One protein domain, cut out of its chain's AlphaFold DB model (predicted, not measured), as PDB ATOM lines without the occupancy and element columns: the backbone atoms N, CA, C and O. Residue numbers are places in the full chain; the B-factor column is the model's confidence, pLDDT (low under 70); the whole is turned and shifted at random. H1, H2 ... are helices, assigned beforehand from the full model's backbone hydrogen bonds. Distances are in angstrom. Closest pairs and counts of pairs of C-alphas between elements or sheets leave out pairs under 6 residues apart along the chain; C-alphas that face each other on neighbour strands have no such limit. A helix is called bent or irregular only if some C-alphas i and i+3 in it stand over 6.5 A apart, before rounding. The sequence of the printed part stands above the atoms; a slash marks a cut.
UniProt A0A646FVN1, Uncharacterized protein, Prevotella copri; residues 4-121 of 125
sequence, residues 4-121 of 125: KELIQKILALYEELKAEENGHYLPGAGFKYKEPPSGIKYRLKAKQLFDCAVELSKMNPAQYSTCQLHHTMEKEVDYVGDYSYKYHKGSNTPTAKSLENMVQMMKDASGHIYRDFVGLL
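Overview. This is residues 4 to 121 of the 125 residues of an uncharacterized protein of Prevotella copri (UniProt A0A646FVN1). Four helices stand side by side in an up-and-down bundle, in the order H1, H2, H3, H4 round it, with H4 coming back to H1 over a few residues. Both long links, residues 21 to 38 and 82 to 95, are at one end of the bundle, where residues 27 to 32 stick out as a free loop; the short link from H2 to H3 is at the other end. The printed part has 118 residues with four named helices and no named strand, and its class is all helix. It is only just compact, close to loose, with a radius of gyration of the C-alphas of 15.8 A, and only just flat, with spans of 53 by 31 by 17 A.

Arrangement. The bundle begins with H1, residues 4 to 20, and H2, residues 39 to 59, a helical hairpin: they touch, closest at the C-alphas of Ile 10 and Leu 49, 5.4 A apart, and run opposite ways at a shallow tilt of 16 degrees. H3, residues 67 to 81, makes a second hairpin with H2, the closest C-alphas being those of Gly 39 and Gly 81, 4.3 A apart, with a shallow tilt of 14 degrees, opposite ways. H4, residues 96 to 116, makes a third with H3, closest at the C-alphas of Leu 69 and Asp 116, 5.4 A apart, with a shallow tilt of 13 degrees, opposite ways. H1 touches H4 with residues 14 to 18 alone, closest at the C-alphas of Lys 18 and Ser 110, 6.7 A apart. H2 and H4 only just touch, with 3 pairs of C-alphas within 8 A, and run the same way at a shallow tilt of 4 degrees; the closest C-alphas are those of Gly 39 and Met 102, 7.7 A apart. H1 and H3 are apart. In H1, H2 and H4 every O i to N i+4 pair is within hydrogen-bond range; in H3 it is 8 of 11.

Along the chain. H1 starts at C-alpha 4 (29.934, 42.884, -26.484) and is 24.9 A long. H2 begins at C-alpha 39 (8.002, 44.885, -7.867) and measures 30.4 A. H3 measures 20.2 A and is neither bent nor irregular, but only just: C-alphas 74 and 77 are 6.3 A apart. H4, 30.1 A long, ends at C-alpha 116 (11.035, 44.310, -27.795).

Size, cuts and confidence. The two C-alphas farthest apart, those of Ala 62 and Gly 90, are 54.0 A apart. The printed part has no cut. The links H1 to H2, 18 residues, and H3 to H4, 14 residues, are long; within the first, residues 24 to 25 pair with 34 to 35, antiparallel. Mean pLDDT of the printed part is 90.6, and residues 25 to 33 are under 70.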
ATOM      1  N   LYS A   4      30.063  44.262 -26.987       91.50
ATOM      2  CA  LYS A   4      29.934  42.884 -26.484       91.50
ATOM      3  C   LYS A   4      29.713  42.837 -24.967       91.50
ATOM      4  O   LYS A   4      28.903  42.039 -24.497       91.50
ATOM      5  N   GLU A   5      30.396  43.693 -24.208       92.69
ATOM      6  CA  GLU A   5      30.244  43.769 -22.748       92.69
ATOM      7  C   GLU A   5      28.847  44.269 -22.360       92.69
ATOM      8  O   GLU A   5      28.227  43.722 -21.447       92.69
ATOM      9  N   LEU A   6      28.319  45.272 -23.075       94.38
ATOM     10  CA  LEU A   6      26.957  45.769 -22.860       94.38
ATOM     11  C   LEU A   6      25.916  44.687 -23.141       94.38
ATOM     12  O   LEU A   6      25.017  44.491 -22.325       94.38
ATOM     13  N   ILE A   7      26.058  43.952 -24.246       94.62
ATOM     14  CA  ILE A   7      25.151  42.853 -24.604       94.62
ATOM     15  C   ILE A   7      25.154  41.774 -23.517       94.62
ATOM     16  O   ILE A   7      24.093  41.382 -23.035       94.62
ATOM     17  N   GLN A   8      26.335  41.335 -23.071       94.81
ATOM     18  CA  GLN A   8      26.445  40.350 -21.991       94.81
ATOM     19  C   GLN A   8      25.811  40.852 -20.693       94.81
ATOM     20  O   GLN A   8      25.101  40.103 -20.020       94.81
ATOM     21  N   LYS A   9      26.016  42.128 -20.359       95.56
ATOM     22  CA  LYS A   9      25.413  42.747 -19.181       95.56
ATOM     23  C   LYS A   9      23.889  42.810 -19.281       95.56
ATOM     24  O   LYS A   9      23.217  42.516 -18.298       95.56
ATOM     25  N   ILE A  10      23.337  43.149 -20.446       96.19
ATOM     26  CA  ILE A  10      21.885  43.173 -20.687       96.19
ATOM     27  C   ILE A  10      21.288  41.773 -20.520       96.19
ATOM     28  O   ILE A  10      20.278  41.622 -19.836       96.19
ATOM     29  N   LEU A  11      21.932  40.746 -21.081       95.75
ATOM     30  CA  LEU A  11      21.492  39.357 -20.941       95.75
ATOM     31  C   LEU A  11      21.533  38.890 -19.478       95.75
ATOM     32  O   LEU A  11      20.571  38.295 -18.999       95.75
ATOM     33  N   ALA A  12      22.603  39.210 -18.746       95.44
ATOM     34  CA  ALA A  12      22.709  38.887 -17.324       95.44
ATOM     35  C   ALA A  12      21.619  39.586 -16.494       95.44
ATOM     36  O   ALA A  12      20.940  38.944 -15.693       95.44
ATOM     37  N   LEU A  13      21.394  40.883 -16.733       96.12
ATOM     38  CA  LEU A  13      20.338  41.649 -16.068       96.12
ATOM     39  C   LEU A  13      18.944  41.094 -16.373       96.12
ATOM     40  O   LEU A  13      18.093  41.086 -15.486       96.12
ATOM     41  N   TYR A  14      18.708  40.619 -17.597       96.38
ATOM     42  CA  TYR A  14      17.438  40.006 -17.977       96.38
ATOM     43  C   TYR A  14      17.178  38.699 -17.213       96.38
ATOM     44  O   TYR A  14      16.079  38.497 -16.695       96.38
ATOM     45  N   GLU A  15      18.188  37.838 -17.065       94.50
ATOM     46  CA  GLU A  15      18.052  36.612 -16.269       94.50
ATOM     47  C   GLU A  15      17.829  36.913 -14.780       94.50
ATOM     48  O   GLU A  15      16.974  36.298 -14.139       94.50
ATOM     49  N   GLU A  16      18.526  37.909 -14.225       93.00
ATOM     50  CA  GLU A  16      18.276  38.363 -12.853       93.00
ATOM     51  C   GLU A  16      16.862  38.931 -12.674       93.00
ATOM     52  O   GLU A  16      16.223  38.691 -11.650       93.00
ATOM     53  N   LEU A  17      16.367  39.679 -13.659       92.62
ATOM     54  CA  LEU A  17      15.019  40.237 -13.667       92.62
ATOM     55  C   LEU A  17      13.957  39.131 -13.685       92.62
ATOM     56  O   LEU A  17      13.019  39.185 -12.892       92.62
ATOM     57  N   LYS A  18      14.139  38.084 -14.498       92.88
ATOM     58  CA  LYS A  18      13.263  36.901 -14.478       92.88
ATOM     59  C   LYS A  18      13.326  36.144 -13.158       92.88
ATOM     60  O   LYS A  18      12.327  35.583 -12.715       92.88
ATOM     61  N   ALA A  19      14.486  36.108 -12.506       90.00
ATOM     62  CA  ALA A  19      14.616  35.449 -11.212       90.00
ATOM     63  C   ALA A  19      13.743  36.116 -10.131       90.00
ATOM     64  O   ALA A  19      13.206  35.407  -9.279       90.00
ATOM     65  N   GLU A  20      13.519  37.438 -10.203       88.81
ATOM     66  CA  GLU A  20      12.635  38.167  -9.275       88.81
ATOM     67  C   GLU A  20      11.189  37.644  -9.284       88.81
ATOM     68  O   GLU A  20      10.533  37.664  -8.240       88.81
ATOM     69  N   GLU A  21      10.705  37.116 -10.417       86.62
ATOM     70  CA  GLU A  21       9.367  36.507 -10.549       86.62
ATOM     71  C   GLU A  21       9.160  35.348  -9.573       86.62
ATOM     72  O   GLU A  21       8.040  35.052  -9.153       86.62
ATOM     73  N   ASN A  22      10.252  34.679  -9.205       82.75
ATOM     74  CA  ASN A  22      10.213  33.547  -8.301       82.75
ATOM     75  C   ASN A  22      10.254  33.975  -6.837       82.75
ATOM     76  O   ASN A  22       9.953  33.132  -5.997       82.75
ATOM     77  N   GLY A  23      10.586  35.226  -6.507       79.81
ATOM     78  CA  GLY A  23      10.922  35.650  -5.146       79.81
ATOM     79  C   GLY A  23      12.272  35.099  -4.669       79.81
ATOM     80  O   GLY A  23      12.900  34.277  -5.337       79.81
ATOM     81  N   HIS A  24      12.720  35.522  -3.484       74.75
ATOM     82  CA  HIS A  24      14.073  35.226  -2.987       74.75
ATOM     83  C   HIS A  24      14.061  34.498  -1.654       74.75
ATOM     84  O   HIS A  24      13.259  34.806  -0.779       74.75
ATOM     85  N   TYR A  25      14.986  33.563  -1.463       69.25
ATOM     86  CA  TYR A  25      15.241  33.010  -0.134       69.25
ATOM     87  C   TYR A  25      16.101  33.974   0.675       69.25
ATOM     88  O   TYR A  25      17.107  34.475   0.174       69.25
ATOM     89  N   LEU A  26      15.733  34.203   1.936       64.81
ATOM     90  CA  LEU A  26      16.536  35.028   2.831       64.81
ATOM     91  C   LEU A  26      17.825  34.287   3.233       64.81
ATOM     92  O   LEU A  26      17.747  33.210   3.842       64.81
ATOM     93  N   PRO A  27      19.016  34.850   2.944       63.34
ATOM     94  CA  PRO A  27      20.277  34.267   3.386       63.34
ATOM     95  C   PRO A  27      20.307  34.157   4.916       63.34
ATOM     96  O   PRO A  27      19.975  35.106   5.620       63.34
ATOM     97  N   GLY A  28      20.693  32.992   5.440       66.69
ATOM     98  CA  GLY A  28      20.816  32.761   6.888       66.69
ATOM     99  C   GLY A  28      19.517  32.415   7.628       66.69
ATOM    100  O   GLY A  28      19.586  32.019   8.787       66.69
ATOM    101  N   ALA A  29      18.349  32.477   6.977       62.41
ATOM    102  CA  ALA A  29      17.059  32.121   7.590       62.41
ATOM    103  C   ALA A  29      16.605  30.669   7.295       62.41
ATOM    104  O   ALA A  29      15.587  30.203   7.810       62.41
ATOM    105  N   GLY A  30      17.363  29.934   6.473       55.16
ATOM    106  CA  GLY A  30      17.001  28.602   5.975       55.16
ATOM    107  C   GLY A  30      15.872  28.632   4.929       55.16
ATOM    108  O   GLY A  30      15.243  29.660   4.692       55.16
ATOM    109  N   PHE A  31      15.571  27.481   4.315       59.12
ATOM    110  CA  PHE A  31      14.575  27.338   3.231       59.12
ATOM    111  C   PHE A  31      13.128  27.727   3.604       59.12
ATOM    112  O   PHE A  31      12.240  27.686   2.758       59.12
ATOM    113  N   LYS A  32      12.866  28.076   4.870       55.75
ATOM    114  CA  LYS A  32      11.527  28.395   5.383       55.75
ATOM    115  C   LYS A  32      11.081  29.831   5.108       55.75
ATOM    116  O   LYS A  32       9.886  30.092   5.187       55.75
ATOM    117  N   TYR A  33      11.997  30.741   4.771       64.75
ATOM    118  CA  TYR A  33      11.667  32.152   4.565       64.75
ATOM    119  C   TYR A  33      11.997  32.581   3.142       64.75
ATOM    120  O   TYR A  33      13.124  32.961   2.819       64.75
ATOM    121  N   LYS A  34      10.978  32.477   2.291       74.38
ATOM    122  CA  LYS A  34      10.988  32.976   0.924       74.38
ATOM    123  C   LYS A  34      10.243  34.308   0.895       74.38
ATOM    124  O   LYS A  34       9.048  34.348   1.188       74.38
ATOM    125  N   GLU A  35      10.947  35.387   0.582       79.50
ATOM    126  CA  GLU A  35      10.319  36.671   0.298       79.50
ATOM    127  C   GLU A  35       9.448  36.537  -0.957       79.50
ATOM    128  O   GLU A  35       9.864  35.894  -1.932       79.50
ATOM    129  N   PRO A  36       8.247  37.137  -0.959       85.12
ATOM    130  CA  PRO A  36       7.453  37.214  -2.171       85.12
ATOM    131  C   PRO A  36       8.200  38.015  -3.254       85.12
ATOM    132  O   PRO A  36       9.103  38.798  -2.934       85.12
ATOM    133  N   PRO A  37       7.825  37.844  -4.532       88.81
ATOM    134  CA  PRO A  37       8.343  38.657  -5.629       88.81
ATOM    135  C   PRO A  37       8.285  40.155  -5.309       88.81
ATOM    136  O   PRO A  37       7.333  40.642  -4.703       88.81
ATOM    137  N   SER A  38       9.305  40.913  -5.700       89.25
ATOM    138  CA  SER A  38       9.382  42.337  -5.367       89.25
ATOM    139  C   SER A  38       9.290  43.200  -6.615       89.25
ATOM    140  O   SER A  38      10.220  43.243  -7.417       89.25
ATOM    141  N   GLY A  39       8.192  43.948  -6.753       92.62
ATOM    142  CA  GLY A  39       8.002  44.885  -7.867       92.62
ATOM    143  C   GLY A  39       9.053  45.982  -7.908       92.62
ATOM    144  O   GLY A  39       9.541  46.350  -8.971       92.62
ATOM    145  N   ILE A  40       9.473  46.449  -6.732       93.00
ATOM    146  CA  ILE A  40      10.512  47.470  -6.598       93.00
ATOM    147  C   ILE A  40      11.860  46.941  -7.106       93.00
ATOM    148  O   ILE A  40      12.505  47.621  -7.905       93.00
ATOM    149  N   LYS A  41      12.276  45.736  -6.679       92.81
ATOM    150  CA  LYS A  41      13.528  45.115  -7.152       92.81
ATOM    151  C   LYS A  41      13.461  44.829  -8.655       92.81
ATOM    152  O   LYS A  41      14.407  45.157  -9.369       92.81
ATOM    153  N   TYR A  42      12.326  44.315  -9.136       95.00
ATOM    154  CA  TYR A  42      12.075  44.078 -10.559       95.00
ATOM    155  C   TYR A  42      12.241  45.358 -11.389       95.00
ATOM    156  O   TYR A  42      13.057  45.400 -12.308       95.00
ATOM    157  N   ARG A  43      11.550  46.444 -11.013       96.31
ATOM    158  CA  ARG A  43      11.651  47.744 -11.691       96.31
ATOM    159  C   ARG A  43      13.076  48.290 -11.683       96.31
ATOM    160  O   ARG A  43      13.512  48.856 -12.681       96.31
ATOM    161  N   LEU A  44      13.808  48.143 -10.578       95.31
ATOM    162  CA  LEU A  44      15.194  48.604 -10.493       95.31
ATOM    163  C   LEU A  44      16.089  47.877 -11.508       95.31
ATOM    164  O   LEU A  44      16.818  48.534 -12.248       95.31
ATOM    165  N   LYS A  45      15.999  46.542 -11.582       95.50
ATOM    166  CA  LYS A  45      16.757  45.741 -12.557       95.50
ATOM    167  C   LYS A  45      16.363  46.071 -13.995       95.50
ATOM    168  O   LYS A  45      17.231  46.238 -14.845       95.50
ATOM    169  N   ALA A  46      15.068  46.239 -14.254       97.06
ATOM    170  CA  ALA A  46      14.562  46.625 -15.566       97.06
ATOM    171  C   ALA A  46      15.109  47.990 -16.011       97.06
ATOM    172  O   ALA A  46      15.517  48.148 -17.157       97.06
ATOM    173  N   LYS A  47      15.184  48.970 -15.098       97.00
ATOM    174  CA  LYS A  47      15.772  50.290 -15.384       97.00
ATOM    175  C   LYS A  47      17.266  50.193 -15.683       97.00
ATOM    176  O   LYS A  47      17.717  50.769 -16.662       97.00
ATOM    177  N   GLN A  48      18.012  49.385 -14.930       97.50
ATOM    178  CA  GLN A  48      19.428  49.128 -15.225       97.50
ATOM    179  C   GLN A  48      19.634  48.475 -16.600       97.50
ATOM    180  O   GLN A  48      20.577  48.821 -17.313       97.50
ATOM    181  N   LEU A  49      18.754  47.540 -16.976       97.56
ATOM    182  CA  LEU A  49      18.751  46.926 -18.304       97.56
ATOM    183  C   LEU A  49      18.481  47.981 -19.378       97.56
ATOM    184  O   LEU A  49      19.222  48.052 -20.358       97.56
ATOM    185  N   PHE A  50      17.464  48.819 -19.172       97.81
ATOM    186  CA  PHE A  50      17.103  49.897 -20.087       97.81
ATOM    187  C   PHE A  50      18.244  50.901 -20.282       97.81
ATOM    188  O   PHE A  50      18.564  51.237 -21.419       97.81
ATOM    189  N   ASP A  51      18.921  51.313 -19.210       97.50
ATOM    190  CA  ASP A  51      20.075  52.214 -19.292       97.50
ATOM    191  C   ASP A  51      21.198  51.604 -20.146       97.50
ATOM    192  O   ASP A  51      21.768  52.274 -21.010       97.50
ATOM    193  N   CYS A  52      21.480  50.306 -19.972       96.75
ATOM    194  CA  CYS A  52      22.462  49.600 -20.801       96.75
ATOM    195  C   CYS A  52      22.008  49.502 -22.268       96.75
ATOM    196  O   CYS A  52      22.826  49.655 -23.173       96.75
ATOM    197  N   ALA A  53      20.714  49.278 -22.514       96.50
ATOM    198  CA  ALA A  53      20.134  49.248 -23.854       96.50
ATOM    199  C   ALA A  53      20.222  50.615 -24.554       96.50
ATOM    200  O   ALA A  53      20.514  50.683 -25.746       96.50
ATOM    201  N   VAL A  54      20.024  51.712 -23.816       96.69
ATOM    202  CA  VAL A  54      20.192  53.082 -24.319       96.69
ATOM    203  C   VAL A  54      21.652  53.362 -24.670       96.69
ATOM    204  O   VAL A  54      21.917  53.925 -25.730       96.69
ATOM    205  N   GLU A  55      22.607  52.945 -23.835       95.94
ATOM    206  CA  GLU A  55      24.038  53.043 -24.156       95.94
ATOM    207  C   GLU A  55      24.394  52.242 -25.418       95.94
ATOM    208  O   GLU A  55      25.082  52.756 -26.299       95.94
ATOM    209  N   LEU A  56      23.861  51.026 -25.559       95.00
ATOM    210  CA  LEU A  56      24.060  50.190 -26.745       95.00
ATOM    211  C   LEU A  56      23.455  50.833 -28.008       95.00
ATOM    212  O   LEU A  56      24.083  50.862 -29.066       95.00
ATOM    213  N   SER A  57      22.267  51.429 -27.883       95.44
ATOM    214  CA  SER A  57      21.604  52.178 -28.956       95.44
ATOM    215  C   SER A  57      22.429  53.368 -29.431       95.44
ATOM    216  O   SER A  57      22.533  53.591 -30.631       95.44
ATOM    217  N   LYS A  58      23.092  54.103 -28.528       94.88
ATOM    218  CA  LYS A  58      23.980  55.218 -28.910       94.88
ATOM    219  C   LYS A  58      25.156  54.770 -29.784       94.88
ATOM    220  O   LYS A  58      25.623  55.565 -30.594       94.88
ATOM    221  N   MET A  59      25.633  53.531 -29.625       92.62
ATOM    222  CA  MET A  59      26.725  52.979 -30.436       92.62
ATOM    223  C   MET A  59      26.259  52.628 -31.852       92.62
ATOM    224  O   MET A  59      26.937  52.974 -32.818       92.62
ATOM    225  N   ASN A  60      25.095  51.983 -31.986       90.50
ATOM    226  CA  ASN A  60      24.500  51.663 -33.284       90.50
ATOM    227  C   ASN A  60      22.960  51.790 -33.260       90.50
ATOM    228  O   ASN A  60      22.251  50.794 -33.075       90.50
ATOM    229  N   PRO A  61      22.420  53.002 -33.497       89.88
ATOM    230  CA  PRO A  61      20.983  53.263 -33.372       89.88
ATOM    231  C   PRO A  61      20.124  52.497 -34.382       89.88
ATOM    232  O   PRO A  61      18.966  52.190 -34.107       89.88
ATOM    233  N   ALA A  62      20.682  52.196 -35.559       89.31
ATOM    234  CA  ALA A  62      19.978  51.473 -36.615       89.31
ATOM    235  C   ALA A  62      19.763  49.995 -36.259       89.31
ATOM    236  O   ALA A  62      18.774  49.399 -36.679       89.31
ATOM    237  N   GLN A  63      20.683  49.417 -35.483       90.31
ATOM    238  CA  GLN A  63      20.630  48.019 -35.071       90.31
ATOM    239  C   GLN A  63      19.912  47.835 -33.730       90.31
ATOM    240  O   GLN A  63      19.158  46.879 -33.566       90.31
ATOM    241  N   TYR A  64      20.112  48.757 -32.785       92.69
ATOM    242  CA  TYR A  64      19.636  48.628 -31.407       92.69
ATOM    243  C   TYR A  64      18.637  49.733 -31.059       92.69
ATOM    244  O   TYR A  64      18.913  50.621 -30.257       92.69
ATOM    245  N   SER A  65      17.452  49.705 -31.667       93.94
ATOM    246  CA  SER A  65      16.389  50.658 -31.324       93.94
ATOM    247  C   SER A  65      15.749  50.318 -29.975       93.94
ATOM    248  O   SER A  65      15.333  49.187 -29.744       93.94
ATOM    249  N   THR A  66      15.610  51.313 -29.098       95.25
ATOM    250  CA  THR A  66      14.986  51.171 -27.768       95.25
ATOM    251  C   THR A  66      13.543  51.672 -27.714       95.25
ATOM    252  O   THR A  66      12.949  51.687 -26.641       95.25
ATOM    253  N   CYS A  67      12.944  52.066 -28.844       94.06
ATOM    254  CA  CYS A  67      11.623  52.712 -28.858       94.06
ATOM    255  C   CYS A  67      10.514  51.825 -28.264       94.06
ATOM    256  O   CYS A  67       9.721  52.289 -27.449       94.06
ATOM    257  N   GLN A  68      10.468  50.547 -28.657       94.94
ATOM    258  CA  GLN A  68       9.488  49.593 -28.127       94.94
ATOM    259  C   GLN A  68       9.780  49.268 -26.659       94.94
ATOM    260  O   GLN A  68       8.880  49.301 -25.826       94.94
ATOM    261  N   LEU A  69      11.058  49.073 -26.319       96.19
ATOM    262  CA  LEU A  69      11.471  48.830 -24.941       96.19
ATOM    263  C   LEU A  69      11.063  49.982 -24.011       96.19
ATOM    264  O   LEU A  69      10.531  49.727 -22.939       96.19
ATOM    265  N   HIS A  70      11.248  51.237 -24.428       96.56
ATOM    266  CA  HIS A  70      10.831  52.414 -23.659       96.56
ATOM    267  C   HIS A  70       9.327  52.390 -23.358       96.56
ATOM    268  O   HIS A  70       8.916  52.661 -22.234       96.56
ATOM    269  N   HIS A  71       8.504  52.006 -24.337       95.75
ATOM    270  CA  HIS A  71       7.064  51.869 -24.137       95.75
ATOM    271  C   HIS A  71       6.721  50.837 -23.058       95.75
ATOM    272  O   HIS A  71       5.896  51.097 -22.179       95.75
ATOM    273  N   THR A  72       7.383  49.682 -23.110       96.88
ATOM    274  CA  THR A  72       7.220  48.598 -22.137       96.88
ATOM    275  C   THR A  72       7.692  49.020 -20.742       96.88
ATOM    276  O   THR A  72       7.030  48.714 -19.747       96.88
ATOM    277  N   MET A  73       8.770  49.805 -20.650       97.25
ATOM    278  CA  MET A  73       9.247  50.366 -19.382       97.25
ATOM    279  C   MET A  73       8.195  51.266 -18.712       97.25
ATOM    280  O   MET A  73       7.886  51.078 -17.536       97.25
ATOM    281  N   GLU A  74       7.614  52.209 -19.453       95.06
ATOM    282  CA  GLU A  74       6.655  53.174 -18.897       95.06
ATOM    283  C   GLU A  74       5.297  52.554 -18.559       95.06
ATOM    284  O   GLU A  74       4.643  52.958 -17.598       95.06
ATOM    285  N   LYS A  75       4.830  51.589 -19.359       94.19
ATOM    286  CA  LYS A  75       3.488  51.022 -19.176       94.19
ATOM    287  C   LYS A  75       3.440  49.830 -18.245       94.19
ATOM    288  O   LYS A  75       2.485  49.697 -17.485       94.19
ATOM    289  N   GLU A  76       4.411  48.936 -18.351       96.12
ATOM    290  CA  GLU A  76       4.323  47.623 -17.718       96.12
ATOM    291  C   GLU A  76       5.270  47.536 -16.533       96.12
ATOM    292  O   GLU A  76       4.848  47.187 -15.432       96.12
ATOM    293  N   VAL A  77       6.528  47.937 -16.713       96.00
ATOM    294  CA  VAL A  77       7.527  47.867 -15.642       96.00
ATOM    295  C   VAL A  77       7.215  48.842 -14.509       96.00
ATOM    296  O   VAL A  77       7.316  48.466 -13.339       96.00
ATOM    297  N   ASP A  78       6.820  50.079 -14.815       95.06
ATOM    298  CA  ASP A  78       6.410  51.020 -13.771       95.06
ATOM    299  C   ASP A  78       5.129  50.541 -13.062       95.06
ATOM    300  O   ASP A  78       5.069  50.585 -11.832       95.06
ATOM    301  N   TYR A  79       4.176  49.944 -13.789       94.50
ATOM    302  CA  TYR A  79       2.970  49.358 -13.194       94.50
ATOM    303  C   TYR A  79       3.276  48.169 -12.266       94.50
ATOM    304  O   TYR A  79       2.693  48.052 -11.187       94.50
ATOM    305  N   VAL A  80       4.240  47.317 -12.632       95.12
ATOM    306  CA  VAL A  80       4.798  46.278 -11.749       95.12
ATOM    307  C   VAL A  80       5.455  46.905 -10.516       95.12
ATOM    308  O   VAL A  80       5.243  46.441  -9.395       95.12
ATOM    309  N   GLY A  81       6.239  47.967 -10.696       93.50
ATOM    310  CA  GLY A  81       6.942  48.654  -9.613       93.50
ATOM    311  C   GLY A  81       6.024  49.310  -8.582       93.50
ATOM    312  O   GLY A  81       6.383  49.362  -7.404       93.50
ATOM    313  N   ASP A  82       4.854  49.770  -9.017       94.56
ATOM    314  CA  ASP A  82       3.869  50.462  -8.183       94.56
ATOM    315  C   ASP A  82       2.799  49.519  -7.604       94.56
ATOM    316  O   ASP A  82       1.941  49.939  -6.821       94.56
ATOM    317  N   TYR A  83       2.847  48.228  -7.948       92.94
ATOM    318  CA  TYR A  83       1.892  47.250  -7.449       92.94
ATOM    319  C   TYR A  83       1.994  47.087  -5.927       92.94
ATOM    320  O   TYR A  83       3.018  46.683  -5.371       92.94
ATOM    321  N   SER A  84       0.878  47.347  -5.246       91.31
ATOM    322  CA  SER A  84       0.740  47.136  -3.809       91.31
ATOM    323  C   SER A  84      -0.005  45.834  -3.532       91.31
ATOM    324  O   SER A  84      -1.134  45.627  -3.991       91.31
ATOM    325  N   TYR A  85       0.624  44.949  -2.758       91.38
ATOM    326  CA  TYR A  85       0.007  43.691  -2.364       91.38
ATOM    327  C   TYR A  85      -1.264  43.914  -1.540       91.38
ATOM    328  O   TYR A  85      -1.342  44.769  -0.659       91.38
ATOM    329  N   LYS A  86      -2.261  43.062  -1.776       91.62
ATOM    330  CA  LYS A  86      -3.413  42.905  -0.887       91.62
ATOM    331  C   LYS A  86      -3.078  41.849   0.152       91.62
ATOM    332  O   LYS A  86      -2.804  40.704  -0.213       91.62
ATOM    333  N   TYR A  87      -3.144  42.222   1.423       90.00
ATOM    334  CA  TYR A  87      -2.782  41.378   2.561       90.00
ATOM    335  C   TYR A  87      -4.009  40.777   3.250       90.00
ATOM    336  O   TYR A  87      -5.114  41.324   3.176       90.00
ATOM    337  N   HIS A  88      -3.822  39.651   3.941       87.81
ATOM    338  CA  HIS A  88      -4.843  39.137   4.851       87.81
ATOM    339  C   HIS A  88      -5.034  40.095   6.038       87.81
ATOM    340  O   HIS A  88      -4.087  40.703   6.536       87.81
ATOM    341  N   LYS A  89      -6.277  40.237   6.515       88.06
ATOM    342  CA  LYS A  89      -6.590  41.140   7.632       88.06
ATOM    343  C   LYS A  89      -5.805  40.723   8.881       88.06
ATOM    344  O   LYS A  89      -5.980  39.611   9.368       88.06
ATOM    345  N   GLY A  90      -4.983  41.630   9.405       86.62
ATOM    346  CA  GLY A  90      -4.182  41.391  10.608       86.62
ATOM    347  C   GLY A  90      -2.903  40.576  10.385       86.62
ATOM    348  O   GLY A  90      -2.310  40.137  11.366       86.62
ATOM    349  N   SER A  91      -2.459  40.369   9.139       84.88
ATOM    350  CA  SER A  91      -1.156  39.764   8.848       84.88
ATOM    351  C   SER A  91      -0.383  40.541   7.780       84.88
ATOM    352  O   SER A  91      -0.956  41.279   6.982       84.88
ATOM    353  N   ASN A  92       0.932  40.324   7.740       80.81
ATOM    354  CA  ASN A  92       1.810  40.831   6.681       80.81
ATOM    355  C   ASN A  92       1.970  39.817   5.536       80.81
ATOM    356  O   ASN A  92       2.933  39.878   4.776       80.81
ATOM    357  N   THR A  93       1.045  38.861   5.416       84.25
ATOM    358  CA  THR A  93       1.064  37.843   4.362       84.25
ATOM    359  C   THR A  93       0.184  38.299   3.199       84.25
ATOM    360  O   THR A  93      -1.026  38.485   3.392       84.25
ATOM    361  N   PRO A  94       0.752  38.492   1.996       87.12
ATOM    362  CA  PRO A  94      -0.035  38.758   0.805       87.12
ATOM    363  C   PRO A  94      -1.034  37.630   0.538       87.12
ATOM    364  O   PRO A  94      -0.741  36.453   0.744       87.12
ATOM    365  N   THR A  95      -2.216  37.985   0.050       91.50
ATOM    366  CA  THR A  95      -3.206  37.005  -0.410       91.50
ATOM    367  C   THR A  95      -2.691  36.265  -1.644       91.50
ATOM    368  O   THR A  95      -2.025  36.862  -2.491       91.50
ATOM    369  N   ALA A  96      -3.053  34.985  -1.789       90.06
ATOM    370  CA  ALA A  96      -2.644  34.160  -2.933       90.06
ATOM    371  C   ALA A  96      -2.962  34.830  -4.281       90.06
ATOM    372  O   ALA A  96      -2.071  35.017  -5.103       90.06
ATOM    373  N   LYS A  97      -4.191  35.339  -4.447       92.81
ATOM    374  CA  LYS A  97      -4.605  36.073  -5.654       92.81
ATOM    375  C   LYS A  97      -3.743  37.311  -5.926       92.81
ATOM    376  O   LYS A  97      -3.475  37.645  -7.073       92.81
ATOM    377  N   SER A  98      -3.316  38.025  -4.882       92.00
ATOM    378  CA  SER A  98      -2.467  39.205  -5.059       92.00
ATOM    379  C   SER A  98      -1.034  38.835  -5.450       92.00
ATOM    380  O   SER A  98      -0.433  39.570  -6.232       92.00
ATOM    381  N   LEU A  99      -0.515  37.706  -4.957       91.50
ATOM    382  CA  LEU A  99       0.769  37.138  -5.384       91.50
ATOM    383  C   LEU A  99       0.731  36.676  -6.836       91.50
ATOM    384  O   LEU A  99       1.607  37.054  -7.604       91.50
ATOM    385  N   GLU A 100      -0.296  35.920  -7.216       92.75
ATOM    386  CA  GLU A 100      -0.490  35.445  -8.590       92.75
ATOM    387  C   GLU A 100      -0.554  36.606  -9.583       92.75
ATOM    388  O   GLU A 100       0.165  36.596 -10.577       92.75
ATOM    389  N   ASN A 101      -1.335  37.646  -9.272       94.69
ATOM    390  CA  ASN A 101      -1.407  38.852 -10.095       94.69
ATOM    391  C   ASN A 101      -0.034  39.514 -10.272       94.69
ATOM    392  O   ASN A 101       0.311  39.910 -11.379       94.69
ATOM    393  N   MET A 102       0.752  39.617  -9.196       94.69
ATOM    394  CA  MET A 102       2.083  40.214  -9.265       94.69
ATOM    395  C   MET A 102       3.021  39.406 -10.164       94.69
ATOM    396  O   MET A 102       3.697  39.967 -11.022       94.69
ATOM    397  N   VAL A 103       3.041  38.082  -9.986       94.06
ATOM    398  CA  VAL A 103       3.856  37.173 -10.802       94.06
ATOM    399  C   VAL A 103       3.443  37.247 -12.269       94.06
ATOM    400  O   VAL A 103       4.308  37.272 -13.138       94.06
ATOM    401  N   GLN A 104       2.140  37.300 -12.554       95.38
ATOM    402  CA  GLN A 104       1.642  37.416 -13.922       95.38
ATOM    403  C   GLN A 104       2.092  38.732 -14.565       95.38
ATOM    404  O   GLN A 104       2.654  38.706 -15.653       95.38
ATOM    405  N   MET A 105       1.940  39.860 -13.864       95.44
ATOM    406  CA  MET A 105       2.382  41.165 -14.363       95.44
ATOM    407  C   MET A 105       3.890  41.202 -14.642       95.44
ATOM    408  O   MET A 105       4.305  41.736 -15.666       95.44
ATOM    409  N   MET A 106       4.711  40.615 -13.762       96.31
ATOM    410  CA  MET A 106       6.153  40.503 -14.004       96.31
ATOM    411  C   MET A 106       6.456  39.644 -15.236       96.31
ATOM    412  O   MET A 106       7.268  40.047 -16.058       96.31
ATOM    413  N   LYS A 107       5.793  38.492 -15.398       95.56
ATOM    414  CA  LYS A 107       5.987  37.602 -16.556       95.56
ATOM    415  C   LYS A 107       5.619  38.267 -17.873       95.56
ATOM    416  O   LYS A 107       6.357  38.125 -18.847       95.56
ATOM    417  N   ASP A 108       4.496  38.977 -17.894       96.38
ATOM    418  CA  ASP A 108       4.028  39.693 -19.078       96.38
ATOM    419  C   ASP A 108       5.043  40.779 -19.467       96.38
ATOM    420  O   ASP A 108       5.545  40.777 -20.594       96.38
ATOM    421  N   ALA A 109       5.459  41.600 -18.493       97.12
ATOM    422  CA  ALA A 109       6.469  42.636 -18.694       97.12
ATOM    423  C   ALA A 109       7.823  42.055 -19.147       97.12
ATOM    424  O   ALA A 109       8.429  42.560 -20.092       97.12
ATOM    425  N   SER A 110       8.284  40.955 -18.540       97.06
ATOM    426  CA  SER A 110       9.528  40.270 -18.925       97.06
ATOM    427  C   SER A 110       9.448  39.749 -20.360       97.06
ATOM    428  O   SER A 110      10.393  39.899 -21.136       97.06
ATOM    429  N   GLY A 111       8.308  39.160 -20.736       96.94
ATOM    430  CA  GLY A 111       8.060  38.667 -22.088       96.94
ATOM    431  C   GLY A 111       8.103  39.782 -23.132       96.94
ATOM    432  O   GLY A 111       8.677  39.600 -24.208       96.94
ATOM    433  N   HIS A 112       7.556  40.953 -22.809       97.56
ATOM    434  CA  HIS A 112       7.627  42.121 -23.680       97.56
ATOM    435  C   HIS A 112       9.031  42.727 -23.741       97.56
ATOM    436  O   HIS A 112       9.513  42.960 -24.842       97.56
ATOM    437  N   ILE A 113       9.758  42.847 -22.623       97.44
ATOM    438  CA  ILE A 113      11.183  43.243 -22.628       97.44
ATOM    439  C   ILE A 113      12.001  42.325 -23.550       97.44
ATOM    440  O   ILE A 113      12.848  42.792 -24.319       97.44
ATOM    441  N   TYR A 114      11.734  41.017 -23.505       97.12
ATOM    442  CA  TYR A 114      12.397  40.062 -24.384       97.12
ATOM    443  C   TYR A 114      12.067  40.293 -25.849       97.12
ATOM    444  O   TYR A 114      12.974  40.432 -26.665       97.12
ATOM    445  N   ARG A 115      10.778  40.360 -26.186       96.44
ATOM    446  CA  ARG A 115      10.324  40.571 -27.564       96.44
ATOM    447  C   ARG A 115      10.834  41.893 -28.139       96.44
ATOM    448  O   ARG A 115      11.218  41.942 -29.303       96.44
ATOM    449  N   ASP A 116      10.810  42.945 -27.334       95.94
ATOM    450  CA  ASP A 116      11.035  44.310 -27.795       95.94
ATOM    451  C   ASP A 116      12.525  44.661 -27.888       95.94
ATOM    452  O   ASP A 116      12.877  45.604 -28.596       95.94
ATOM    453  N   PHE A 117      13.405  43.930 -27.186       96.00
ATOM    454  CA  PHE A 117      14.843  44.206 -27.213       96.00
ATOM    455  C   PHE A 117      15.736  42.974 -27.028       96.00
ATOM    456  O   PHE A 117      16.570  42.696 -27.885       96.00
ATOM    457  N   VAL A 118      15.598  42.222 -25.928       95.50
ATOM    458  CA  VAL A 118      16.613  41.212 -25.545       95.50
ATOM    459  C   VAL A 118      16.716  40.070 -26.559       95.50
ATOM    460  O   VAL A 118      17.818  39.650 -26.898       95.50
ATOM    461  N   GLY A 119      15.590  39.598 -27.093       93.50
ATOM    462  CA  GLY A 119      15.535  38.543 -28.107       93.50
ATOM    463  C   GLY A 119      16.076  38.960 -29.478       93.50
ATOM    464  O   GLY A 119      16.245  38.107 -30.345       93.50
ATOM    465  N   LEU A 120      16.354  40.252 -29.676       93.31
ATOM    466  CA  LEU A 120      16.959  40.800 -30.893       93.31
ATOM    467  C   LEU A 120      18.488  40.911 -30.786       93.31
ATOM    468  O   LEU A 120      19.155  41.194 -31.783       93.31
ATOM    469  N   LEU A 121      19.054  40.712 -29.592       93.25
ATOM    470  CA  LEU A 121      20.495  40.778 -29.378       93.25
ATOM    471  C   LEU A 121      21.190  39.538 -29.957       93.25
ATOM    472  O   LEU A 121      20.641  38.434 -29.905       93.25
TER     473      LEU A 121